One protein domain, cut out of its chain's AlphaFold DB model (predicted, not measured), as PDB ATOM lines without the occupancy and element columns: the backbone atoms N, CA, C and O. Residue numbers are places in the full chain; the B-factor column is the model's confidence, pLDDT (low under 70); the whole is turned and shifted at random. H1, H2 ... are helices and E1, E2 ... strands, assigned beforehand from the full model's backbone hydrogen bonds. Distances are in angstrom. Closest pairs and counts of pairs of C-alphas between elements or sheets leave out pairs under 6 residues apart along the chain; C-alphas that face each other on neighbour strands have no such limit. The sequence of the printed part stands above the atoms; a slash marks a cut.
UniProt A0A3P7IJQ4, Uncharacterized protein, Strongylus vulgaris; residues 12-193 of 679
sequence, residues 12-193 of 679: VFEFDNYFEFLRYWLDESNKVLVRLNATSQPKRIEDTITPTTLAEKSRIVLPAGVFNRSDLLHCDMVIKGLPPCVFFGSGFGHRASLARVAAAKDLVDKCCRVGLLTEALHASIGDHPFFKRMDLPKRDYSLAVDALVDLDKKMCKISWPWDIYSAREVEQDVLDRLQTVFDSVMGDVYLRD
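This is residues 12 to 193 of the 679 residues of an uncharacterized protein of Strongylus vulgaris (UniProt A0A3P7IJQ4). A small, strongly twisted three-stranded sheet has helix H3 packed along one face, and H1 crosses H3. H4 and H5 lie beyond H1 and H3, away from the sheet, and H6 folds back on H5; short H2 is far from these helices, near one end of the sheet. The 182 printed residues include six named helices and three named strands, in order H1 E1 H2 E2 E3 H3 H4 H5 H6; the sheet, E1 E2 E3, is antiparallel, and the class is mostly helix. The whole is compact, with a radius of gyration of the C-alphas of 17.1 A and spans of 51 by 40 by 29 A.

H1, residues 17 to 36, begins at C-alpha 17 (50.267, 34.834, 1.087) and is 28.6 A long. E1 is residues 44 to 51, 23.2 A; H2 is 54 to 59; E2 is 73 to 80, 21.8 A; E3 is 88 to 93. H3, residues 96 to 113, is 25.8 A long; H4 is 119 to 126. H5, residues 138 to 155, is 25.8 A long, and H6, 172 to 189, 25.5 A, ends at C-alpha 189 (28.509, 45.615, 4.692).

E2 pairs with E1 (N 48 and O 76, 2.8 A) and forms a hairpin with E3 (N 75 and O 91, 2.8 A). H1 and H3 on one face of the sheet make two layers, helices on one face of a sheet; the closest C-alphas of H3 and E3 are Ala 103 and Gly 91, 3.9 A. H2 only grazes the sheet, with residues 56 to 57. H1 touches H3 at a steep tilt of 62 degrees, closest C-alphas Phe 19 and Ala 104, 5.1 A, and H5 at 58 degrees, Ser 29 and Val 145, 5.3 A. H3 and H4 form a helical hairpin, closest C-alphas Cys 112 and Glu 119, 6.5 A; so do H5 and H6, Ala 147 and Val 189, 6.0 A. In the six helices every O i to N i+4 pair is within hydrogen-bond range.

The C-alphas farthest apart, of Ser 70 and Asp 193, are 53.7 A apart. The printed part has no cut; the links H2 to E2, H4 to H5 and H5 to H6 are long. The pLDDT is under 70 at residues 62 to 67 and 162.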
ATOM      1  N   VAL A  12      46.687  22.527  -5.511       91.06
ATOM      2  CA  VAL A  12      48.112  22.693  -5.203       91.06
ATOM      3  C   VAL A  12      48.460  24.172  -5.284       91.06
ATOM      4  O   VAL A  12      48.055  24.860  -6.222       91.06
ATOM      5  N   PHE A  13      49.194  24.673  -4.295       91.56
ATOM      6  CA  PHE A  13      49.606  26.069  -4.231       91.56
ATOM      7  C   PHE A  13      50.875  26.229  -3.389       91.56
ATOM      8  O   PHE A  13      51.089  25.473  -2.442       91.56
ATOM      9  N   GLU A  14      51.712  27.207  -3.737       90.81
ATOM     10  CA  GLU A  14      53.081  27.304  -3.208       90.81
ATOM     11  C   GLU A  14      53.369  28.573  -2.393       90.81
ATOM     12  O   GLU A  14      54.379  28.619  -1.695       90.81
ATOM     13  N   PHE A  15      52.510  29.596  -2.454       93.00
ATOM     14  CA  PHE A  15      52.789  30.897  -1.836       93.00
ATOM     15  C   PHE A  15      52.104  31.067  -0.476       93.00
ATOM     16  O   PHE A  15      50.901  30.885  -0.351       93.00
ATOM     17  N   ASP A  16      52.835  31.507   0.547       93.75
ATOM     18  CA  ASP A  16      52.300  31.645   1.915       93.75
ATOM     19  C   ASP A  16      51.278  32.793   2.085       93.75
ATOM     20  O   ASP A  16      50.669  32.945   3.148       93.75
ATOM     21  N   ASN A  17      51.076  33.615   1.052       95.31
ATOM     22  CA  ASN A  17      50.267  34.834   1.087       95.31
ATOM     23  C   ASN A  17      48.836  34.626   1.614       95.31
ATOM     24  O   ASN A  17      48.403  35.374   2.492       95.31
ATOM     25  N   TYR A  18      48.120  33.609   1.130       96.50
ATOM     26  CA  TYR A  18      46.742  33.329   1.554       96.50
ATOM     27  C   TYR A  18      46.661  32.821   2.997       96.50
ATOM     28  O   TYR A  18      45.748  33.199   3.730       96.50
ATOM     29  N   PHE A  19      47.625  32.001   3.428       96.88
ATOM     30  CA  PHE A  19      47.667  31.489   4.798       96.88
ATOM     31  C   PHE A  19      47.955  32.605   5.806       96.88
ATOM     32  O   PHE A  19      47.258  32.729   6.814       96.88
ATOM     33  N   GLU A  20      48.930  33.465   5.511       96.50
ATOM     34  CA  GLU A  20      49.233  34.629   6.344       96.50
ATOM     35  C   GLU A  20      48.059  35.618   6.371       96.50
ATOM     36  O   GLU A  20      47.640  36.034   7.453       96.50
ATOM     37  N   PHE A  21      47.451  35.925   5.217       97.00
ATOM     38  CA  PHE A  21      46.235  36.742   5.162       97.00
ATOM     39  C   PHE A  21      45.140  36.194   6.081       97.00
ATOM     40  O   PHE A  21      44.595  36.946   6.889       97.00
ATOM     41  N   LEU A  22      44.850  34.892   6.000       97.00
ATOM     42  CA  LEU A  22      43.815  34.243   6.799       97.00
ATOM     43  C   LEU A  22      44.081  34.402   8.305       97.00
ATOM     44  O   LEU A  22      43.165  34.737   9.056       97.00
ATOM     45  N   ARG A  23      45.334  34.240   8.753       96.75
ATOM     46  CA  ARG A  23      45.714  34.445  10.163       96.75
ATOM     47  C   ARG A  23      45.496  35.887  10.615       96.75
ATOM     48  O   ARG A  23      44.893  36.103  11.665       96.75
ATOM     49  N   TYR A  24      45.957  36.859   9.830       96.69
ATOM     50  CA  TYR A  24      45.805  38.282  10.157       96.69
ATOM     51  C   TYR A  24      44.343  38.735  10.136       96.69
ATOM     52  O   TYR A  24      43.909  39.462  11.030       96.69
ATOM     53  N   TRP A  25      43.574  38.292   9.142       97.50
ATOM     54  CA  TRP A  25      42.156  38.613   9.016       97.50
ATOM     55  C   TRP A  25      41.349  38.068  10.200       97.50
ATOM     56  O   TRP A  25      40.540  38.803  10.776       97.50
ATOM     57  N   LEU A  26      41.614  36.827  10.628       97.31
ATOM     58  CA  LEU A  26      40.971  36.235  11.805       97.31
ATOM     59  C   LEU A  26      41.392  36.915  13.112       97.31
ATOM     60  O   LEU A  26      40.535  37.159  13.956       97.31
ATOM     61  N   ASP A  27      42.670  37.256  13.287       97.31
ATOM     62  CA  ASP A  27      43.149  37.962  14.484       97.31
ATOM     63  C   ASP A  27      42.475  39.335  14.642       97.31
ATOM     64  O   ASP A  27      41.929  39.656  15.700       97.31
ATOM     65  N   GLU A  28      42.419  40.127  13.569       97.12
ATOM     66  CA  GLU A  28      41.746  41.431  13.587       97.12
ATOM     67  C   GLU A  28      40.235  41.295  13.812       97.12
ATOM     68  O   GLU A  28      39.659  42.049  14.600       97.12
ATOM     69  N   SER A  29      39.596  40.300  13.195       97.44
ATOM     70  CA  SER A  29      38.167  40.035  13.400       97.44
ATOM     71  C   SER A  29      37.874  39.600  14.835       97.44
ATOM     72  O   SER A  29      36.940  40.109  15.451       97.44
ATOM     73  N   ASN A  30      38.712  38.743  15.423       97.56
ATOM     74  CA  ASN A  30      38.599  38.330  16.821       97.56
ATOM     75  C   ASN A  30      38.750  39.509  17.786       97.56
ATOM     76  O   ASN A  30      37.992  39.597  18.751       97.56
ATOM     77  N   LYS A  31      39.671  40.449  17.523       97.25
ATOM     78  CA  LYS A  31      39.796  41.678  18.329       97.25
ATOM     79  C   LYS A  31      38.492  42.475  18.341       97.25
ATOM     80  O   LYS A  31      38.121  43.011  19.382       97.25
ATOM     81  N   VAL A  32      37.797  42.561  17.207       97.06
ATOM     82  CA  VAL A  32      36.498  43.245  17.120       97.06
ATOM     83  C   VAL A  32      35.402  42.431  17.811       97.06
ATOM     84  O   VAL A  32      34.651  42.995  18.606       97.06
ATOM     85  N   LEU A  33      35.340  41.116  17.586       95.56
ATOM     86  CA  LEU A  33      34.353  40.227  18.209       95.56
ATOM     87  C   LEU A  33      34.427  40.262  19.737       95.56
ATOM     88  O   LEU A  33      33.408  40.484  20.382       95.56
ATOM     89  N   VAL A  34      35.625  40.133  20.313       94.81
ATOM     90  CA  VAL A  34      35.833  40.165  21.771       94.81
ATOM     91  C   VAL A  34      35.440  41.521  22.365       94.81
ATOM     92  O   VAL A  34      34.883  41.574  23.460       94.81
ATOM     93  N   ARG A  35      35.674  42.627  21.640       95.44
ATOM     94  CA  ARG A  35      35.229  43.968  22.064       95.44
ATOM     95  C   ARG A  35      33.709  44.116  22.045       95.44
ATOM     96  O   ARG A  35      33.169  44.820  22.890       95.44
ATOM     97  N   LEU A  36      33.031  43.498  21.078       92.75
ATOM     98  CA  LEU A  36      31.572  43.548  20.961       92.75
ATOM     99  C   LEU A  36      30.879  42.615  21.956       92.75
ATOM    100  O   LEU A  36      29.822  42.959  22.481       92.75
ATOM    101  N   ASN A  37      31.461  41.444  22.205       91.25
ATOM    102  CA  ASN A  37      30.955  40.460  23.145       91.25
ATOM    103  C   ASN A  37      32.115  39.640  23.733       91.25
ATOM    104  O   ASN A  37      32.695  38.788  23.065       91.25
ATOM    105  N   ALA A  38      32.400  39.841  25.021       90.25
ATOM    106  CA  ALA A  38      33.471  39.133  25.725       90.25
ATOM    107  C   ALA A  38      33.260  37.606  25.796       90.25
ATOM    108  O   ALA A  38      34.211  36.868  26.041       90.25
ATOM    109  N   THR A  39      32.028  37.128  25.581       87.81
ATOM    110  CA  THR A  39      31.701  35.691  25.555       87.81
ATOM    111  C   THR A  39      31.856  35.052  24.174       87.81
ATOM    112  O   THR A  39      31.752  33.830  24.058       87.81
ATOM    113  N   SER A  40      32.115  35.842  23.122       88.44
ATOM    114  CA  SER A  40      32.315  35.309  21.774       88.44
ATOM    115  C   SER A  40      33.563  34.429  21.725       88.44
ATOM    116  O   SER A  40      34.659  34.844  22.103       88.44
ATOM    117  N   GLN A  41      33.402  33.204  21.225       87.94
ATOM    118  CA  GLN A  41      34.531  32.301  21.036       87.94
ATOM    119  C   GLN A  41      35.428  32.813  19.899       87.94
ATOM    120  O   GLN A  41      34.920  33.084  18.806       87.94
ATOM    121  N   PRO A  42      36.752  32.924  20.116       92.31
ATOM    122  CA  PRO A  42      37.664  33.370  19.075       92.31
ATOM    123  C   PRO A  42      37.711  32.340  17.946       92.31
ATOM    124  O   PRO A  42      37.909  31.145  18.186       92.31
ATOM    125  N   LYS A  43      37.572  32.813  16.710       94.69
ATOM    126  CA  LYS A  43      37.690  31.994  15.505       94.69
ATOM    127  C   LYS A  43      39.149  31.607  15.301       94.69
ATOM    128  O   LYS A  43      40.035  32.463  15.355       94.69
ATOM    129  N   ARG A  44      39.419  30.319  15.103       95.19
ATOM    130  CA  ARG A  44      40.780  29.781  14.952       95.19
ATOM    131  C   ARG A  44      40.842  28.851  13.756       95.19
ATOM    132  O   ARG A  44      39.864  28.180  13.458       95.19
ATOM    133  N   ILE A  45      41.989  28.816  13.093       96.69
ATOM    134  CA  ILE A  45      42.247  27.851  12.027       96.69
ATOM    135  C   ILE A  45      42.525  26.503  12.690       96.69
ATOM    136  O   ILE A  45      43.368  26.429  13.585       96.69
ATOM    137  N   GLU A  46      41.815  25.468  12.260       96.19
ATOM    138  CA  GLU A  46      42.120  24.075  12.579       96.19
ATOM    139  C   GLU A  46      42.463  23.356  11.277       96.19
ATOM    140  O   GLU A  46      41.719  23.420  10.300       96.19
ATOM    141  N   ASP A  47      43.617  22.703  11.255       95.62
ATOM    142  CA  ASP A  47      44.150  21.992  10.107       95.62
ATOM    143  C   ASP A  47      44.431  20.528  10.460       95.62
ATOM    144  O   ASP A  47      44.991  20.200  11.504       95.62
ATOM    145  N   THR A  48      44.018  19.620   9.579       96.31
ATOM    146  CA  THR A  48      44.252  18.180   9.714       96.31
ATOM    147  C   THR A  48      45.040  17.700   8.510       96.31
ATOM    148  O   THR A  48      44.539  17.685   7.386       96.31
ATOM    149  N   ILE A  49      46.287  17.299   8.750       95.75
ATOM    150  CA  ILE A  49      47.181  16.790   7.710       95.75
ATOM    151  C   ILE A  49      47.137  15.271   7.719       95.75
ATOM    152  O   ILE A  49      47.314  14.630   8.754       95.75
ATOM    153  N   THR A  50      46.932  14.694   6.545       94.19
ATOM    154  CA  THR A  50      46.833  13.252   6.348       94.19
ATOM    155  C   THR A  50      47.664  12.823   5.140       94.19
ATOM    156  O   THR A  50      47.885  13.615   4.218       94.19
ATOM    157  N   PRO A  51      48.164  11.578   5.121       91.88
ATOM    158  CA  PRO A  51      48.809  11.046   3.930       91.88
ATOM    159  C   PRO A  51      47.798  10.944   2.779       91.88
ATOM    160  O   PRO A  51      46.613  10.680   2.998       91.88
ATOM    161  N   THR A  52      48.266  11.159   1.549       90.00
ATOM    162  CA  THR A  52      47.432  10.943   0.358       90.00
ATOM    163  C   THR A  52      47.278   9.462   0.035       90.00
ATOM    164  O   THR A  52      48.219   8.673   0.202       90.00
ATOM    165  N   THR A  53      46.100   9.088  -0.460       89.38
ATOM    166  CA  THR A  53      45.823   7.735  -0.957       89.38
ATOM    167  C   THR A  53      46.539   7.495  -2.290       89.38
ATOM    168  O   THR A  53      46.979   8.426  -2.972       89.38
ATOM    169  N   LEU A  54      46.675   6.231  -2.700       85.31
ATOM    170  CA  LEU A  54      47.256   5.901  -4.008       85.31
ATOM    171  C   LEU A  54      46.426   6.482  -5.163       85.31
ATOM    172  O   LEU A  54      46.993   6.969  -6.144       85.31
ATOM    173  N   ALA A  55      45.097   6.490  -5.017       85.19
ATOM    174  CA  ALA A  55      44.183   7.078  -5.989       85.19
ATOM    175  C   ALA A  55      44.438   8.586  -6.164       85.19
ATOM    176  O   ALA A  55      44.587   9.059  -7.293       85.19
ATOM    177  N   GLU A  56      44.601   9.328  -5.067       87.06
ATOM    178  CA  GLU A  56      44.929  10.762  -5.084       87.06
ATOM    179  C   GLU A  56      46.269  11.038  -5.771       87.06
ATOM    180  O   GLU A  56      46.347  11.851  -6.694       87.06
ATOM    181  N   LYS A  57      47.314  10.288  -5.401       85.62
ATOM    182  CA  LYS A  57      48.658  10.410  -5.995       85.62
ATOM    183  C   LYS A  57      48.666  10.204  -7.510       85.62
ATOM    184  O   LYS A  57      49.539  10.736  -8.198       85.62
ATOM    185  N   SER A  58      47.739   9.407  -8.038       82.31
ATOM    186  CA  SER A  58      47.644   9.145  -9.476       82.31
ATOM    187  C   SER A  58      47.021  10.310 -10.254       82.31
ATOM    188  O   SER A  58      47.479  10.597 -11.362       82.31
ATOM    189  N   ARG A  59      46.041  11.010  -9.663       81.94
ATOM    190  CA  ARG A  59      45.218  12.031 -10.338       81.94
ATOM    191  C   ARG A  59      45.712  13.463 -10.154       81.94
ATOM    192  O   ARG A  59      45.453  14.299 -11.014       81.94
ATOM    193  N   ILE A  60      46.410  13.759  -9.059       81.00
ATOM    194  CA  ILE A  60      46.870  15.121  -8.771       81.00
ATOM    195  C   ILE A  60      48.037  15.481  -9.693       81.00
ATOM    196  O   ILE A  60      49.070  14.805  -9.723       81.00
ATOM    197  N   VAL A  61      47.877  16.578 -10.432       75.81
ATOM    198  CA  VAL A  61      48.952  17.169 -11.232       75.81
ATOM    199  C   VAL A  61      49.879  17.931 -10.292       75.81
ATOM    200  O   VAL A  61      49.470  18.895  -9.647       75.81
ATOM    201  N   LEU A  62      51.127  17.478 -10.190       68.81
ATOM    202  CA  LEU A  62      52.134  18.132  -9.363       68.81
ATOM    203  C   LEU A  62      52.817  19.284 -10.122       68.81
ATOM    204  O   LEU A  62      53.004  19.178 -11.337       68.81
ATOM    205  N   PRO A  63      53.236  20.353  -9.420       69.75
ATOM    206  CA  PRO A  63      54.067  21.408  -9.985       69.75
ATOM    207  C   PRO A  63      55.387  20.864 -10.539       69.75
ATOM    208  O   PRO A  63      55.909  19.839 -10.081       69.75
ATOM    209  N   ALA A  64      55.953  21.573 -11.516       67.62
ATOM    210  CA  ALA A  64      57.238  21.218 -12.106       67.62
ATOM    211  C   ALA A  64      58.341  21.179 -11.030       67.62
ATOM    212  O   ALA A  64      58.512  22.128 -10.271       67.62
ATOM    213  N   GLY A  65      59.095  20.077 -10.965       67.69
ATOM    214  CA  GLY A  65      60.179  19.886  -9.992       67.69
ATOM    215  C   GLY A  65      59.836  19.007  -8.782       67.69
ATOM    216  O   GLY A  65      60.738  18.646  -8.028       67.69
ATOM    217  N   VAL A  66      58.573  18.596  -8.607       66.00
ATOM    218  CA  VAL A  66      58.188  17.617  -7.575       66.00
ATOM    219  C   VAL A  66      58.172  16.210  -8.178       66.00
ATOM    220  O   VAL A  66      57.217  15.808  -8.839       66.00
ATOM    221  N   PHE A  67      59.244  15.447  -7.953       63.97
ATOM    222  CA  PHE A  67      59.424  14.125  -8.569       63.97
ATOM    223  C   PHE A  67      58.894  12.963  -7.712       63.97
ATOM    224  O   PHE A  67      58.473  11.941  -8.250       63.97
ATOM    225  N   ASN A  68      58.844  13.127  -6.385       76.81
ATOM    226  CA  ASN A  68      58.414  12.068  -5.470       76.81
ATOM    227  C   ASN A  68      56.935  12.207  -5.098       76.81
ATOM    228  O   ASN A  68      56.567  12.938  -4.181       76.81
ATOM    229  N   ARG A  69      56.078  11.436  -5.780       76.75
ATOM    230  CA  ARG A  69      54.648  11.288  -5.435       76.75
ATOM    231  C   ARG A  69      54.420  10.544  -4.112       76.75
ATOM    232  O   ARG A  69      53.320  10.592  -3.567       76.75
ATOM    233  N   SER A  70      55.434   9.846  -3.593       77.88
ATOM    234  CA  SER A  70      55.354   9.097  -2.332       77.88
ATOM    235  C   SER A  70      55.029   9.993  -1.138       77.88
ATOM    236  O   SER A  70      54.262   9.562  -0.276       77.88
ATOM    237  N   ASP A  71      55.521  11.233  -1.159       83.69
ATOM    238  CA  ASP A  71      55.553  12.145  -0.008       83.69
ATOM    239  C   ASP A  71      54.423  13.187  -0.054       83.69
ATOM    240  O   ASP A  71      54.434  14.177   0.676       83.69
ATOM    241  N   LEU A  72      53.443  12.992  -0.940       89.44
ATOM    242  CA  LEU A  72      52.324  13.908  -1.087       89.44
ATOM    243  C   LEU A  72      51.404  13.829   0.142       89.44
ATOM    244  O   LEU A  72      50.906  12.760   0.512       89.44
ATOM    245  N   LEU A  73      51.162  14.977   0.760       93.38
ATOM    246  CA  LEU A  73      50.275  15.151   1.902       93.38
ATOM    247  C   LEU A  73      49.028  15.917   1.474       93.38
ATOM    248  O   LEU A  73      49.074  16.758   0.575       93.38
ATOM    249  N   HIS A  74      47.929  15.625   2.156       94.75
ATOM    250  CA  HIS A  74      46.657  16.320   2.039       94.75
ATOM    251  C   HIS A  74      46.365  17.067   3.341       94.75
ATOM    252  O   HIS A  74      46.662  16.563   4.426       94.75
ATOM    253  N   CYS A  75      45.818  18.271   3.235       96.62
ATOM    254  CA  CYS A  75      45.417  19.096   4.362       96.62
ATOM    255  C   CYS A  75      43.950  19.500   4.208       96.62
ATOM    256  O   CYS A  75      43.605  20.196   3.253       96.62
ATOM    257  N   ASP A  76      43.132  19.127   5.191       96.00
ATOM    258  CA  ASP A  76      41.816  19.721   5.433       96.00
ATOM    259  C   ASP A  76      41.997  20.914   6.375       96.00
ATOM    260  O   ASP A  76      42.622  20.779   7.428       96.00
ATOM    261  N   MET A  77      41.455  22.075   6.027       97.25
ATOM    262  CA  MET A  77      41.508  23.287   6.845       97.25
ATOM    263  C   MET A  77      40.099  23.812   7.098       97.25
ATOM    264  O   MET A  77      39.320  23.960   6.165       97.25
ATOM    265  N   VAL A  78      39.775  24.136   8.345       96.56
ATOM    266  CA  VAL A  78      38.482  24.715   8.735       96.56
ATOM    267  C   VAL A  78      38.683  25.892   9.685       96.56
ATOM    268  O   VAL A  78      39.721  26.026  10.338       96.56
ATOM    269  N   ILE A  79      37.678  26.762   9.776       96.19
ATOM    270  CA  ILE A  79      37.653  27.852  10.757       96.19
ATOM    271  C   ILE A  79      36.751  27.432  11.916       96.19
ATOM    272  O   ILE A  79      35.527  27.402  11.786       96.19
ATOM    273  N   LYS A  80      37.346  27.138  13.074       93.50
ATOM    274  CA  LYS A  80      36.620  26.765  14.289       93.50
ATOM    275  C   LYS A  80      35.610  27.851  14.663       93.50
ATOM    276  O   LYS A  80      35.959  29.030  14.776       93.50
ATOM    277  N   GLY A  81      34.370  27.436  14.902       89.44
ATOM    278  CA  GLY A  81      33.259  28.331  15.219       89.44
ATOM    279  C   GLY A  81      32.556  28.914  13.991       89.44
ATOM    280  O   GLY A  81      31.703  29.781  14.164       89.44
ATOM    281  N   LEU A  82      32.891  28.468  12.780       92.94
ATOM    282  CA  LEU A  82      32.083  28.654  11.576       92.94
ATOM    283  C   LEU A  82      31.649  27.282  11.026       92.94
ATOM    284  O   LEU A  82      32.317  26.289  11.311       92.94
ATOM    285  N   PRO A  83      30.548  27.202  10.256       91.81
ATOM    286  CA  PRO A  83      30.090  25.946   9.663       91.81
ATOM    287  C   PRO A  83      31.129  25.340   8.697       91.81
ATOM    288  O   PRO A  83      31.435  25.969   7.677       91.81
ATOM    289  N   PRO A  84      31.662  24.131   8.957       91.62
ATOM    290  CA  PRO A  84      32.689  23.528   8.108       91.62
ATOM    291  C   PRO A  84      32.140  23.094   6.744       91.62
ATOM    292  O   PRO A  84      32.902  23.009   5.790       91.62
ATOM    293  N   CYS A  85      30.828  22.897   6.605       88.88
ATOM    294  CA  CYS A  85      30.165  22.678   5.315       88.88
ATOM    295  C   CYS A  85      30.357  23.822   4.302       88.88
ATOM    296  O   CYS A  85      30.293  23.593   3.098       88.88
ATOM    297  N   VAL A  86      30.609  25.049   4.776       90.31
ATOM    298  CA  VAL A  86      30.863  26.225   3.926       90.31
ATOM    299  C   VAL A  86      32.322  26.662   4.027       90.31
ATOM    300  O   VAL A  86      32.967  26.947   3.019       90.31
ATOM    301  N   PHE A  87      32.863  26.693   5.246       93.88
ATOM    302  CA  PHE A  87      34.199  27.200   5.550       93.88
ATOM    303  C   PHE A  87      35.207  26.065   5.704       93.88
ATOM    304  O   PHE A  87      35.767  25.854   6.783       93.88
ATOM    305  N   PHE A  88      35.447  25.356   4.601       95.19
ATOM    306  CA  PHE A  88      36.511  24.361   4.490       95.19
ATOM    307  C   PHE A  88      37.449  24.679   3.329       95.19
ATOM    308  O   PHE A  88      37.015  25.117   2.267       95.19
ATOM    309  N   GLY A  89      38.731  24.411   3.514       96.25
ATOM    310  CA  GLY A  89      39.756  24.440   2.486       96.25
ATOM    311  C   GLY A  89      40.408  23.080   2.358       96.25
ATOM    312  O   GLY A  89      40.642  22.414   3.365       96.25
ATOM    313  N   SER A  90      40.717  22.684   1.133       95.81
ATOM    314  CA  SER A  90      41.396  21.428   0.859       95.81
ATOM    315  C   SER A  90      42.604  21.635  -0.046       95.81
ATOM    316  O   SER A  90      42.519  22.284  -1.094       95.81
ATOM    317  N   GLY A  91      43.750  21.090   0.360       95.38
ATOM    318  CA  GLY A  91      45.018  21.327  -0.316       95.38
ATOM    319  C   GLY A  91      45.961  20.137  -0.308       95.38
ATOM    320  O   GLY A  91      46.007  19.357   0.641       95.38
ATOM    321  N   PHE A  92      46.762  20.038  -1.363       94.31
ATOM    322  CA  PHE A  92      47.808  19.038  -1.528       94.31
ATOM    323  C   PHE A  92      49.187  19.691  -1.573       94.31
ATOM    324  O   PHE A  92      49.379  20.759  -2.156       94.31
ATOM    325  N   GLY A  93      50.179  19.023  -0.987       92.56
ATOM    326  CA  GLY A  93      51.563  19.477  -1.032       92.56
ATOM    327  C   GLY A  93      52.549  18.396  -0.613       92.56
ATOM    328  O   GLY A  93      52.242  17.542   0.209       92.56
ATOM    329  N   HIS A  94      53.764  18.440  -1.156       90.50
ATOM    330  CA  HIS A  94      54.840  17.499  -0.803       90.50
ATOM    331  C   HIS A  94      55.446  17.766   0.593       90.50
ATOM    332  O   HIS A  94      56.335  17.056   1.054       90.50
ATOM    333  N   ARG A  95      54.999  18.837   1.261       91.50
ATOM    334  CA  ARG A  95      55.336  19.208   2.638       91.50
ATOM    335  C   ARG A  95      54.077  19.674   3.348       91.50
ATOM    336  O   ARG A  95      53.202  20.278   2.730       91.50
ATOM    337  N   ALA A  96      54.051  19.496   4.666       94.19
ATOM    338  CA  ALA A  96      52.969  19.970   5.523       94.19
ATOM    339  C   ALA A  96      52.714  21.482   5.376       94.19
ATOM    340  O   ALA A  96      51.569  21.917   5.358       94.19
ATOM    341  N   SER A  97      53.764  22.300   5.232       94.69
ATOM    342  CA  SER A  97      53.615  23.742   4.988       94.69
ATOM    343  C   SER A  97      52.858  24.033   3.691       94.69
ATOM    344  O   SER A  97      51.910  24.803   3.713       94.69
ATOM    345  N   LEU A  98      53.217  23.367   2.594       93.12
ATOM    346  CA  LEU A  98      52.612  23.597   1.281       93.12
ATOM    347  C   LEU A  98      51.175  23.081   1.205       93.12
ATOM    348  O   LEU A  98      50.313  23.759   0.661       93.12
ATOM    349  N   ALA A  99      50.891  21.925   1.814       94.94
ATOM    350  CA  ALA A  99      49.522  21.419   1.897       94.94
ATOM    351  C   ALA A  99      48.612  22.402   2.661       94.94
ATOM    352  O   ALA A  99      47.501  22.684   2.215       94.94
ATOM    353  N   ARG A 100      49.106  22.994   3.762       97.25
ATOM    354  CA  ARG A 100      48.379  24.030   4.522       97.25
ATOM    355  C   ARG A 100      48.136  25.290   3.709       97.25
ATOM    356  O   ARG A 100      47.040  25.834   3.735       97.25
ATOM    357  N   VAL A 101      49.146  25.743   2.984       96.31
ATOM    358  CA  VAL A 101      49.074  26.926   2.125       96.31
ATOM    359  C   VAL A 101      48.062  26.742   0.996       96.31
ATOM    360  O   VAL A 101      47.248  27.630   0.739       96.31
ATOM    361  N   ALA A 102      48.045  25.561   0.378       95.94
ATOM    362  CA  ALA A 102      47.053  25.191  -0.619       95.94
ATOM    363  C   ALA A 102      45.634  25.129  -0.047       95.94
ATOM    364  O   ALA A 102      44.718  25.710  -0.629       95.94
ATOM    365  N   ALA A 103      45.459  24.517   1.125       97.38
ATOM    366  CA  ALA A 103      44.164  24.471   1.795       97.38
ATOM    367  C   ALA A 103      43.680  25.876   2.185       97.38
ATOM    368  O   ALA A 103      42.509  26.202   2.008       97.38
ATOM    369  N   ALA A 104      44.582  26.746   2.644       97.81
ATOM    370  CA  ALA A 104      44.263  28.129   2.976       97.81
ATOM    371  C   ALA A 104      43.813  28.933   1.755       97.81
ATOM    372  O   ALA A 104      42.849  29.690   1.849       97.81
ATOM    373  N   LYS A 105      44.471  28.754   0.603       97.19
ATOM    374  CA  LYS A 105      44.030  29.382  -0.643       97.19
ATOM    375  C   LYS A 105      42.634  28.903  -1.043       97.19
ATOM    376  O   LYS A 105      41.794  29.744  -1.333       97.19
ATOM    377  N   ASP A 106      42.365  27.597  -1.028       97.25
ATOM    378  CA  ASP A 106      41.036  27.063  -1.368       97.25
ATOM    379  C   ASP A 106      39.941  27.605  -0.428       97.25
ATOM    380  O   ASP A 106      38.875  28.033  -0.873       97.25
ATOM    381  N   LEU A 107      40.232  27.682   0.875       97.25
ATOM    382  CA  LEU A 107      39.338  28.291   1.862       97.25
ATOM    383  C   LEU A 107      39.077  29.777   1.563       97.25
ATOM    384  O   LEU A 107      37.934  30.229   1.631       97.25
ATOM    385  N   VAL A 108      40.115  30.546   1.220       97.31
ATOM    386  CA  VAL A 108      39.983  31.972   0.879       97.31
ATOM    387  C   VAL A 108      39.236  32.171  -0.445       97.31
ATOM    388  O   VAL A 108      38.386  33.059  -0.529       97.31
ATOM    389  N   ASP A 109      39.480  31.325  -1.449       96.69
ATOM    390  CA  ASP A 109      38.737  31.315  -2.714       96.69
ATOM    391  C   ASP A 109      37.240  31.099  -2.446       96.69
ATOM    392  O   ASP A 109      36.397  31.814  -2.991       96.69
ATOM    393  N   LYS A 110      36.890  30.161  -1.557       95.50
ATOM    394  CA  LYS A 110      35.502  29.943  -1.128       95.50
ATOM    395  C   LYS A 110      34.936  31.157  -0.404       95.50
ATOM    396  O   LYS A 110      33.863  31.609  -0.786       95.50
ATOM    397  N   CYS A 111      35.658  31.751   0.547       96.06
ATOM    398  CA  CYS A 111      35.233  32.991   1.208       96.06
ATOM    399  C   CYS A 111      34.947  34.129   0.210       96.06
ATOM    400  O   CYS A 111      34.005  34.892   0.418       96.06
ATOM    401  N   CYS A 112      35.717  34.227  -0.879       96.00
ATOM    402  CA  CYS A 112      35.445  35.164  -1.970       96.00
ATOM    403  C   CYS A 112      34.156  34.804  -2.727       96.00
ATOM    404  O   CYS A 112      33.331  35.681  -2.972       96.00
ATOM    405  N   ARG A 113      33.931  33.521  -3.046       93.06
ATOM    406  CA  ARG A 113      32.707  33.059  -3.734       93.06
ATOM    407  C   ARG A 113      31.436  33.297  -2.921       93.06
ATOM    408  O   ARG A 113      30.419  33.657  -3.500       93.06
ATOM    409  N   VAL A 114      31.488  33.127  -1.596       91.56
ATOM    410  CA  VAL A 114      30.342  33.424  -0.708       91.56
ATOM    411  C   VAL A 114      30.193  34.935  -0.442       91.56
ATOM    412  O   VAL A 114      29.274  35.365   0.249       91.56
ATOM    413  N   GLY A 115      31.098  35.762  -0.974       92.19
ATOM    414  CA  GLY A 115      31.052  37.221  -0.883       92.19
ATOM    415  C   GLY A 115      31.669  37.820   0.384       92.19
ATOM    416  O   GLY A 115      31.765  39.039   0.494       92.19
ATOM    417  N   LEU A 116      32.160  37.016   1.333       95.06
ATOM    418  CA  LEU A 116      32.811  37.568   2.532       95.06
ATOM    419  C   LEU A 116      34.037  38.417   2.202       95.06
ATOM    420  O   LEU A 116      34.351  39.343   2.951       95.06
ATOM    421  N   LEU A 117      34.707  38.115   1.092       96.88
ATOM    422  CA  LEU A 117      35.827  38.876   0.555       96.88
ATOM    423  C   LEU A 117      35.443  39.464  -0.800       96.88
ATOM    424  O   LEU A 117      34.763  38.815  -1.592       96.88
ATOM    425  N   THR A 118      35.912  40.677  -1.087       95.69
ATOM    426  CA  THR A 118      35.754  41.267  -2.419       95.69
ATOM    427  C   THR A 118      36.755  40.665  -3.398       95.69
ATOM    428  O   THR A 118      37.880  40.332  -3.023       95.69
ATOM    429  N   GLU A 119      36.382  40.607  -4.677       95.25
ATOM    430  CA  GLU A 119      37.280  40.169  -5.755       95.25
ATOM    431  C   GLU A 119      38.556  41.020  -5.818       95.25
ATOM    432  O   GLU A 119      39.645  40.497  -6.025       95.25
ATOM    433  N   ALA A 120      38.444  42.329  -5.565       94.62
ATOM    434  CA  ALA A 120      39.591  43.235  -5.536       94.62
ATOM    435  C   ALA A 120      40.580  42.895  -4.409       94.62
ATOM    436  O   ALA A 120      41.794  42.936  -4.614       94.62
ATOM    437  N   LEU A 121      40.075  42.540  -3.221       96.00
ATOM    438  CA  LEU A 121      40.920  42.108  -2.110       96.00
ATOM    439  C   LEU A 121      41.553  40.746  -2.406       96.00
ATOM    440  O   LEU A 121      42.742  40.567  -2.161       96.00
ATOM    441  N   HIS A 122      40.773  39.810  -2.951       96.50
ATOM    442  CA  HIS A 122      41.243  38.481  -3.341       96.50
ATOM    443  C   HIS A 122      42.372  38.551  -4.379       96.50
ATOM    444  O   HIS A 122      43.447  37.996  -4.146       96.50
ATOM    445  N   ALA A 123      42.182  39.326  -5.451       95.25
ATOM    446  CA  ALA A 123      43.199  39.564  -6.471       95.25
ATOM    447  C   ALA A 123      44.471  40.183  -5.870       95.25
ATOM    448  O   ALA A 123      45.570  39.687  -6.102       95.25
ATOM    449  N   SER A 124      44.319  41.191  -5.003       94.75
ATOM    450  CA  SER A 124      45.458  41.845  -4.348       94.75
ATOM    451  C   SER A 124      46.264  40.911  -3.438       94.75
ATOM    452  O   SER A 124      47.477  41.085  -3.317       94.75
ATOM    453  N   ILE A 125      45.629  39.916  -2.806       94.81
ATOM    454  CA  ILE A 125      46.354  38.873  -2.065       94.81
ATOM    455  C   ILE A 125      47.166  38.028  -3.054       94.81
ATOM    456  O   ILE A 125      48.350  37.790  -2.817       94.81
ATOM    457  N   GLY A 126      46.546  37.608  -4.162       92.19
ATOM    458  CA  GLY A 126      47.156  36.773  -5.200       92.19
ATOM    459  C   GLY A 126      48.334  37.411  -5.941       92.19
ATOM    460  O   GLY A 126      49.274  36.697  -6.285       92.19
ATOM    461  N   ASP A 127      48.325  38.731  -6.127       90.88
ATOM    462  CA  ASP A 127      49.370  39.483  -6.843       90.88
ATOM    463  C   ASP A 127      50.737  39.476  -6.133       90.88
ATOM    464  O   ASP A 127      51.771  39.809  -6.725       90.88
ATOM    465  N   HIS A 128      50.769  39.105  -4.850       84.69
ATOM    466  CA  HIS A 128      51.979  39.124  -4.041       84.69
ATOM    467  C   HIS A 128      52.294  37.739  -3.469       84.69
ATOM    468  O   HIS A 128      51.524  37.228  -2.659       84.69
ATOM    469  N   PRO A 129      53.463  37.143  -3.786       85.44
ATOM    470  CA  PRO A 129      53.850  35.841  -3.235       85.44
ATOM    471  C   PRO A 129      54.122  35.889  -1.722       85.44
ATOM    472  O   PRO A 129      54.078  34.863  -1.049       85.44
ATOM    473  N   PHE A 130      54.379  37.081  -1.176       87.69
ATOM    474  CA  PHE A 130      54.581  37.312   0.251       87.69
ATOM    475  C   PHE A 130      53.515  38.260   0.785       87.69
ATOM    476  O   PHE A 130      53.312  39.344   0.234       87.69
ATOM    477  N   PHE A 131      52.887  37.883   1.896       88.75
ATOM    478  CA  PHE A 131      51.875  38.714   2.529       88.75
ATOM    479  C   PHE A 131      52.479  39.983   3.135       88.75
ATOM    480  O   PHE A 131      53.357  39.932   3.999       88.75
ATOM    481  N   LYS A 132      51.958  41.139   2.724       88.94
ATOM    482  CA  LYS A 132      52.240  42.435   3.343       88.94
ATOM    483  C   LYS A 132      50.932  43.173   3.560       88.94
ATOM    484  O   LYS A 132      50.308  43.648   2.618       88.94
ATOM    485  N   ARG A 133      50.554  43.351   4.827       86.56
ATOM    486  CA  ARG A 133      49.318  44.057   5.213       86.56
ATOM    487  C   ARG A 133      49.198  45.454   4.585       86.56
ATOM    488  O   ARG A 133      48.092  45.901   4.315       86.56
ATOM    489  N   MET A 134      50.320  46.147   4.384       87.25
ATOM    490  CA  MET A 134      50.338  47.504   3.822       87.25
ATOM    491  C   MET A 134      50.019  47.558   2.327       87.25
ATOM    492  O   MET A 134      49.617  48.620   1.856       87.25
ATOM    493  N   ASP A 135      50.179  46.440   1.618       88.31
ATOM    494  CA  ASP A 135      49.974  46.362   0.170       88.31
ATOM    495  C   ASP A 135      48.501  46.065  -0.170       88.31
ATOM    496  O   ASP A 135      48.062  46.304  -1.291       88.31
ATOM    497  N   LEU A 136      47.707  45.625   0.816       90.69
ATOM    498  CA  LEU A 136      46.283  45.367   0.637       90.69
ATOM    499  C   LEU A 136      45.448  46.662   0.596       90.69
ATOM    500  O   LEU A 136      45.693  47.592   1.379       90.69
ATOM    501  N   PRO A 137      44.373  46.707  -0.216       92.88
ATOM    502  CA  PRO A 137      43.392  47.781  -0.182       92.88
ATOM    503  C   PRO A 137      42.774  47.916   1.218       92.88
ATOM    504  O   PRO A 137      41.928  47.125   1.633       92.88
ATOM    505  N   LYS A 138      43.181  48.951   1.966       93.94
ATOM    506  CA  LYS A 138      42.757  49.160   3.367       93.94
ATOM    507  C   LYS A 138      41.238  49.160   3.539       93.94
ATOM    508  O   LYS A 138      40.735  48.649   4.536       93.94
ATOM    509  N   ARG A 139      40.521  49.741   2.571       94.62
ATOM    510  CA  ARG A 139      39.057  49.799   2.570       94.62
ATOM    511  C   ARG A 139      38.459  48.399   2.462       94.62
ATOM    512  O   ARG A 139      37.661  48.034   3.316       94.62
ATOM    513  N   ASP A 140      38.865  47.619   1.470       94.38
ATOM    514  CA  ASP A 140      38.306  46.283   1.250       94.38
ATOM    515  C   ASP A 140      38.691  45.318   2.371       94.38
ATOM    516  O   ASP A 140      37.848  44.560   2.840       94.38
ATOM    517  N   TYR A 141      39.914  45.430   2.901       96.38
ATOM    518  CA  TYR A 141      40.329  44.686   4.090       96.38
ATOM    519  C   TYR A 141      39.443  44.992   5.306       96.38
ATOM    520  O   TYR A 141      39.010  44.080   6.006       96.38
ATOM    521  N   SER A 142      39.132  46.272   5.559       96.12
ATOM    522  CA  SER A 142      38.232  46.639   6.661       96.12
ATOM    523  C   SER A 142      36.808  46.112   6.462       96.12
ATOM    524  O   SER A 142      36.191  45.665   7.424       96.12
ATOM    525  N   LEU A 143      36.314  46.091   5.218       96.38
ATOM    526  CA  LEU A 143      35.005  45.522   4.897       96.38
ATOM    527  C   LEU A 143      34.983  44.004   5.096       96.38
ATOM    528  O   LEU A 143      34.009  43.492   5.629       96.38
ATOM    529  N   ALA A 144      36.060  43.295   4.753       97.19
ATOM    530  CA  ALA A 144      36.182  41.864   5.015       97.19
ATOM    531  C   ALA A 144      36.140  41.539   6.520       97.19
ATOM    532  O   ALA A 144      35.537  40.546   6.929       97.19
ATOM    533  N   VAL A 145      36.770  42.367   7.364       97.69
ATOM    534  CA  VAL A 145      36.681  42.237   8.832       97.69
ATOM    535  C   VAL A 145      35.246  42.485   9.308       97.69
ATOM    536  O   VAL A 145      34.691  41.662  10.034       97.69
ATOM    537  N   ASP A 146      34.618  43.575   8.855       96.94
ATOM    538  CA  ASP A 146      33.226  43.901   9.192       96.94
ATOM    539  C   ASP A 146      32.251  42.793   8.742       96.94
ATOM    540  O   ASP A 146      31.323  42.459   9.477       96.94
ATOM    541  N   ALA A 147      32.474  42.195   7.567       97.19
ATOM    542  CA  ALA A 147      31.666  41.107   7.018       97.19
ATOM    543  C   ALA A 147      31.723  39.851   7.889       97.19
ATOM    544  O   ALA A 147      30.680  39.271   8.185       97.19
ATOM    545  N   LEU A 148      32.910  39.453   8.356       97.00
ATOM    546  CA  LEU A 148      33.042  38.299   9.247       97.00
ATOM    547  C   LEU A 148      32.397  38.551  10.617       97.00
ATOM    548  O   LEU A 148      31.745  37.666  11.173       97.00
ATOM    549  N   VAL A 149      32.547  39.765  11.152       96.88
ATOM    550  CA  VAL A 149      31.933  40.170  12.424       96.88
ATOM    551  C   VAL A 149      30.403  40.181  12.324       96.88
ATOM    552  O   VAL A 149      29.716  39.688  13.222       96.88
ATOM    553  N   ASP A 150      29.853  40.728  11.238       96.38
ATOM    554  CA  ASP A 150      28.406  40.758  11.012       96.38
ATOM    555  C   ASP A 150      27.840  39.359  10.730       96.38
ATOM    556  O   ASP A 150      26.758  39.029  11.224       96.38
ATOM    557  N   LEU A 151      28.597  38.506  10.028       96.06
ATOM    558  CA  LEU A 151      28.267  37.095   9.849       96.06
ATOM    559  C   LEU A 151      28.134  36.392  11.199       96.06
ATOM    560  O   LEU A 151      27.081  35.821  11.470       96.06
ATOM    561  N   ASP A 152      29.149  36.463  12.063       94.75
ATOM    562  CA  ASP A 152      29.113  35.827  13.388       94.75
ATOM    563  C   ASP A 152      27.909  36.307  14.209       94.75
ATOM    564  O   ASP A 152      27.156  35.511  14.775       94.75
ATOM    565  N   LYS A 153      27.649  37.618  14.182       94.81
ATOM    566  CA  LYS A 153      26.508  38.226  14.867       94.81
ATOM    567  C   LYS A 153      25.166  37.715  14.346       94.81
ATOM    568  O   LYS A 153      24.243  37.531  15.140       94.81
ATOM    569  N   LYS A 154      25.011  37.539  13.033       95.12
ATOM    570  CA  LYS A 154      23.769  37.035  12.423       95.12
ATOM    571  C   LYS A 154      23.601  35.537  12.644       95.12
ATOM    572  O   LYS A 154      22.509  35.111  13.012       95.12
ATOM    573  N   MET A 155      24.684  34.773  12.530       92.12
ATOM    574  CA  MET A 155      24.716  33.347  12.847       92.12
ATOM    575  C   MET A 155      24.306  33.091  14.302       92.12
ATOM    576  O   MET A 155      23.474  32.224  14.541       92.12
ATOM    577  N   CYS A 156      24.785  33.891  15.263       91.06
ATOM    578  CA  CYS A 156      24.417  33.758  16.680       91.06
ATOM    579  C   CYS A 156      22.956  34.128  16.996       91.06
ATOM    580  O   CYS A 156      22.452  33.769  18.058       91.06
ATOM    581  N   LYS A 157      22.270  34.873  16.119       91.81
ATOM    582  CA  LYS A 157      20.860  35.262  16.318       91.81
ATOM    583  C   LYS A 157      19.873  34.199  15.857       91.81
ATOM    584  O   LYS A 157      18.721  34.226  16.283       91.81
ATOM    585  N   ILE A 158      20.291  33.324  14.950       89.75
ATOM    586  CA  ILE A 158      19.436  32.306  14.351       89.75
ATOM    587  C   ILE A 158      19.620  31.009  15.132       89.75
ATOM    588  O   ILE A 158      20.740  30.586  15.408       89.75
ATOM    589  N   SER A 159      18.513  30.360  15.481       88.00
ATOM    590  CA  SER A 159      18.547  28.999  16.009       88.00
ATOM    591  C   SER A 159      18.809  28.029  14.859       88.00
ATOM    592  O   SER A 159      17.927  27.790  14.025       88.00
ATOM    593  N   TRP A 160      20.020  27.489  14.801       87.62
ATOM    594  CA  TRP A 160      20.385  26.468  13.825       87.62
ATOM    595  C   TRP A 160      19.936  25.082  14.305       87.62
ATOM    596  O   TRP A 160      20.014  24.810  15.507       87.62
ATOM    597  N   PRO A 161      19.460  24.205  13.401       78.25
ATOM    598  CA  PRO A 161      19.313  22.787  13.716       78.25
ATOM    599  C   PRO A 161      20.681  22.183  14.087       78.25
ATOM    600  O   PRO A 161      21.715  22.809  13.854       78.25
ATOM    601  N   TRP A 162      20.653  21.013  14.735       67.38
ATOM    602  CA  TRP A 162      21.787  20.304  15.359       67.38
ATOM    603  C   TRP A 162      23.175  20.602  14.768       67.38
ATOM    604  O   TRP A 162      23.380  20.555  13.562       67.38
ATOM    605  N   ASP A 163      24.108  20.888  15.682       75.31
ATOM    606  CA  ASP A 163      25.532  21.208  15.528       75.31
ATOM    607  C   ASP A 163      26.039  21.512  14.105       75.31
ATOM    608  O   ASP A 163      26.940  20.860  13.576       75.31
ATOM    609  N   ILE A 164      25.488  22.567  13.495       84.12
ATOM    610  CA  ILE A 164      25.937  23.115  12.204       84.12
ATOM    611  C   ILE A 164      27.446  23.416  12.174       84.12
ATOM    612  O   ILE A 164      28.060  23.446  11.113       84.12
ATOM    613  N   TYR A 165      28.051  23.617  13.345       82.81
ATOM    614  CA  TYR A 165      29.483  23.850  13.524       82.81
ATOM    615  C   TYR A 165      30.333  22.578  13.398       82.81
ATOM    616  O   TYR A 165      31.554  22.675  13.299       82.81
ATOM    617  N   SER A 166      29.695  21.411  13.349       84.06
ATOM    618  CA  SER A 166      30.324  20.097  13.194       84.06
ATOM    619  C   SER A 166      29.892  19.380  11.904       84.06
ATOM    620  O   SER A 166      30.543  18.422  11.484       84.06
ATOM    621  N   ALA A 167      28.813  19.828  11.253       83.06
ATOM    622  CA  ALA A 167      28.256  19.194  10.060       83.06
ATOM    623  C   ALA A 167      29.080  19.492   8.790       83.06
ATOM    624  O   ALA A 167      29.251  20.649   8.405       83.06
ATOM    625  N   ARG A 168      29.566  18.439   8.111       79.69
ATOM    626  CA  ARG A 168      30.214  18.541   6.785       79.69
ATOM    627  C   ARG A 168      29.199  18.619   5.641       79.69
ATOM    628  O   ARG A 168      29.429  19.340   4.681       79.69
ATOM    629  N   GLU A 169      28.082  17.914   5.775       84.00
ATOM    630  CA  GLU A 169      26.969  17.911   4.825       84.00
ATOM    631  C   GLU A 169      25.736  18.478   5.517       84.00
ATOM    632  O   GLU A 169      25.522  18.239   6.709       84.00
ATOM    633  N   VAL A 170      24.944  19.263   4.789       86.56
ATOM    634  CA  VAL A 170      23.767  19.927   5.349       86.56
ATOM    635  C   VAL A 170      22.594  19.805   4.393       86.56
ATOM    636  O   VAL A 170      22.766  19.838   3.178       86.56
ATOM    637  N   GLU A 171      21.399  19.683   4.962       89.69
ATOM    638  CA  GLU A 171      20.143  19.698   4.221       89.69
ATOM    639  C   GLU A 171      19.938  21.033   3.486       89.69
ATOM    640  O   GLU A 171      20.355  22.096   3.964       89.69
ATOM    641  N   GLN A 172      19.241  20.978   2.347       88.94
ATOM    642  CA  GLN A 172      19.000  22.139   1.485       88.94
ATOM    643  C   GLN A 172      18.332  23.300   2.239       88.94
ATOM    644  O   GLN A 172      18.760  24.441   2.105       88.94
ATOM    645  N   ASP A 173      17.373  23.011   3.121       90.38
ATOM    646  CA  ASP A 173      16.679  24.028   3.921       90.38
ATOM    647  C   ASP A 173      17.631  24.849   4.808       90.38
ATOM    648  O   ASP A 173      17.395  26.029   5.084       90.38
ATOM    649  N   VAL A 174      18.712  24.236   5.295       90.00
ATOM    650  CA  VAL A 174      19.717  24.920   6.116       90.00
ATOM    651  C   VAL A 174      20.678  25.711   5.236       90.00
ATOM    652  O   VAL A 174      21.077  26.812   5.625       90.00
ATOM    653  N   LEU A 175      21.010  25.198   4.048       89.56
ATOM    654  CA  LEU A 175      21.786  25.932   3.046       89.56
ATOM    655  C   LEU A 175      21.052  27.200   2.593       89.56
ATOM    656  O   LEU A 175      21.663  28.265   2.572       89.56
ATOM    657  N   ASP A 176      19.743  27.132   2.356       91.06
ATOM    658  CA  ASP A 176      18.926  28.291   1.975       91.06
ATOM    659  C   ASP A 176      18.884  29.350   3.099       91.06
ATOM    660  O   ASP A 176      18.946  30.566   2.863       91.06
ATOM    661  N   ARG A 177      18.849  28.905   4.365       92.62
ATOM    662  CA  ARG A 177      18.967  29.799   5.533       92.62
ATOM    663  C   ARG A 177      20.349  30.439   5.619       92.62
ATOM    664  O   ARG A 177      20.434  31.638   5.879       92.62
ATOM    665  N   LEU A 178      21.420  29.672   5.403       92.00
ATOM    666  CA  LEU A 178      22.789  30.193   5.352       92.00
ATOM    667  C   LEU A 178      22.943  31.217   4.226       92.00
ATOM    668  O   LEU A 178      23.471  32.301   4.463       92.00
ATOM    669  N   GLN A 179      22.416  30.924   3.039       92.75
ATOM    670  CA  GLN A 179      22.410  31.843   1.906       92.75
ATOM    671  C   GLN A 179      21.707  33.158   2.260       92.75
ATOM    672  O   GLN A 179      22.269  34.228   2.047       92.75
ATOM    673  N   THR A 180      20.548  33.090   2.918       93.88
ATOM    674  CA  THR A 180      19.833  34.285   3.398       93.88
ATOM    675  C   THR A 180      20.680  35.115   4.373       93.88
ATOM    676  O   THR A 180      20.649  36.350   4.348       93.88
ATOM    677  N   VAL A 181      21.458  34.458   5.240       95.06
ATOM    678  CA  VAL A 181      22.394  35.139   6.145       95.06
ATOM    679  C   VAL A 181      23.514  35.811   5.362       95.06
ATOM    680  O   VAL A 181      23.795  36.983   5.623       95.06
ATOM    681  N   PHE A 182      24.118  35.123   4.393       94.44
ATOM    682  CA  PHE A 182      25.167  35.690   3.549       94.44
ATOM    683  C   PHE A 182      24.665  36.889   2.751       94.44
ATOM    684  O   PHE A 182      25.262  37.960   2.839       94.44
ATOM    685  N   ASP A 183      23.517  36.778   2.087       93.12
ATOM    686  CA  ASP A 183      22.895  37.882   1.350       93.12
ATOM    687  C   ASP A 183      22.630  39.088   2.256       93.12
ATOM    688  O   ASP A 183      22.851  40.242   1.876       93.12
ATOM    689  N   SER A 184      22.207  38.828   3.495       95.06
ATOM    690  CA  SER A 184      22.028  39.874   4.491       95.06
ATOM    691  C   SER A 184      23.355  40.542   4.867       95.06
ATOM    692  O   SER A 184      23.396  41.768   4.973       95.06
ATOM    693  N   VAL A 185      24.430  39.781   5.104       95.31
ATOM    694  CA  VAL A 185      25.777  40.326   5.392       95.31
ATOM    695  C   VAL A 185      26.271  41.169   4.217       95.31
ATOM    696  O   VAL A 185      26.700  42.308   4.410       95.31
ATOM    697  N   MET A 186      26.123  40.663   2.992       92.75
ATOM    698  CA  MET A 186      26.501  41.369   1.767       92.75
ATOM    699  C   MET A 186      25.753  42.692   1.609       92.75
ATOM    700  O   MET A 186      26.357  43.741   1.357       92.75
ATOM    701  N   GLY A 187      24.437  42.658   1.827       91.94
ATOM    702  CA  GLY A 187      23.581  43.837   1.816       91.94
ATOM    703  C   GLY A 187      23.989  44.888   2.847       91.94
ATOM    704  O   GLY A 187      23.943  46.088   2.566       91.94
ATOM    705  N   ASP A 188      24.407  44.461   4.037       93.62
ATOM    706  CA  ASP A 188      24.708  45.374   5.135       93.62
ATOM    707  C   ASP A 188      26.111  45.975   5.082       93.62
ATOM    708  O   ASP A 188      26.270  47.175   5.349       93.62
ATOM    709  N   VAL A 189      27.108  45.188   4.687       93.75
ATOM    710  CA  VAL A 189      28.509  45.615   4.692       93.75
ATOM    711  C   VAL A 189      28.909  46.264   3.373       93.75
ATOM    712  O   VAL A 189      29.409  47.392   3.376       93.75
ATOM    713  N   TYR A 190      28.644  45.600   2.249       90.94
ATOM    714  CA  TYR A 190      29.125  46.047   0.941       90.94
ATOM    715  C   TYR A 190      28.167  47.028   0.264       90.94
ATOM    716  O   TYR A 190      28.604  48.007  -0.342       90.94
ATOM    717  N   LEU A 191      26.858  46.849   0.444       87.88
ATOM    718  CA  LEU A 191      25.829  47.670  -0.198       87.88
ATOM    719  C   LEU A 191      25.270  48.722   0.766       87.88
ATOM    720  O   LEU A 191      24.071  48.787   1.036       87.88
ATOM    721  N   ARG A 192      26.130  49.583   1.320       81.44
ATOM    722  CA  ARG A 192      25.668  50.669   2.210       81.44
ATOM    723  C   ARG A 192      24.811  51.720   1.494       81.44
ATOM    724  O   ARG A 192      24.053  52.416   2.163       81.44
ATOM    725  N   ASP A 193      24.911  51.837   0.168       80.00
ATOM    726  CA  ASP A 193      24.062  52.737  -0.612       80.00
ATOM    727  C   ASP A 193      22.659  52.116  -0.817       80.00
ATOM    728  O   ASP A 193      22.539  51.051  -1.437       80.00
TER     729      ASP A 193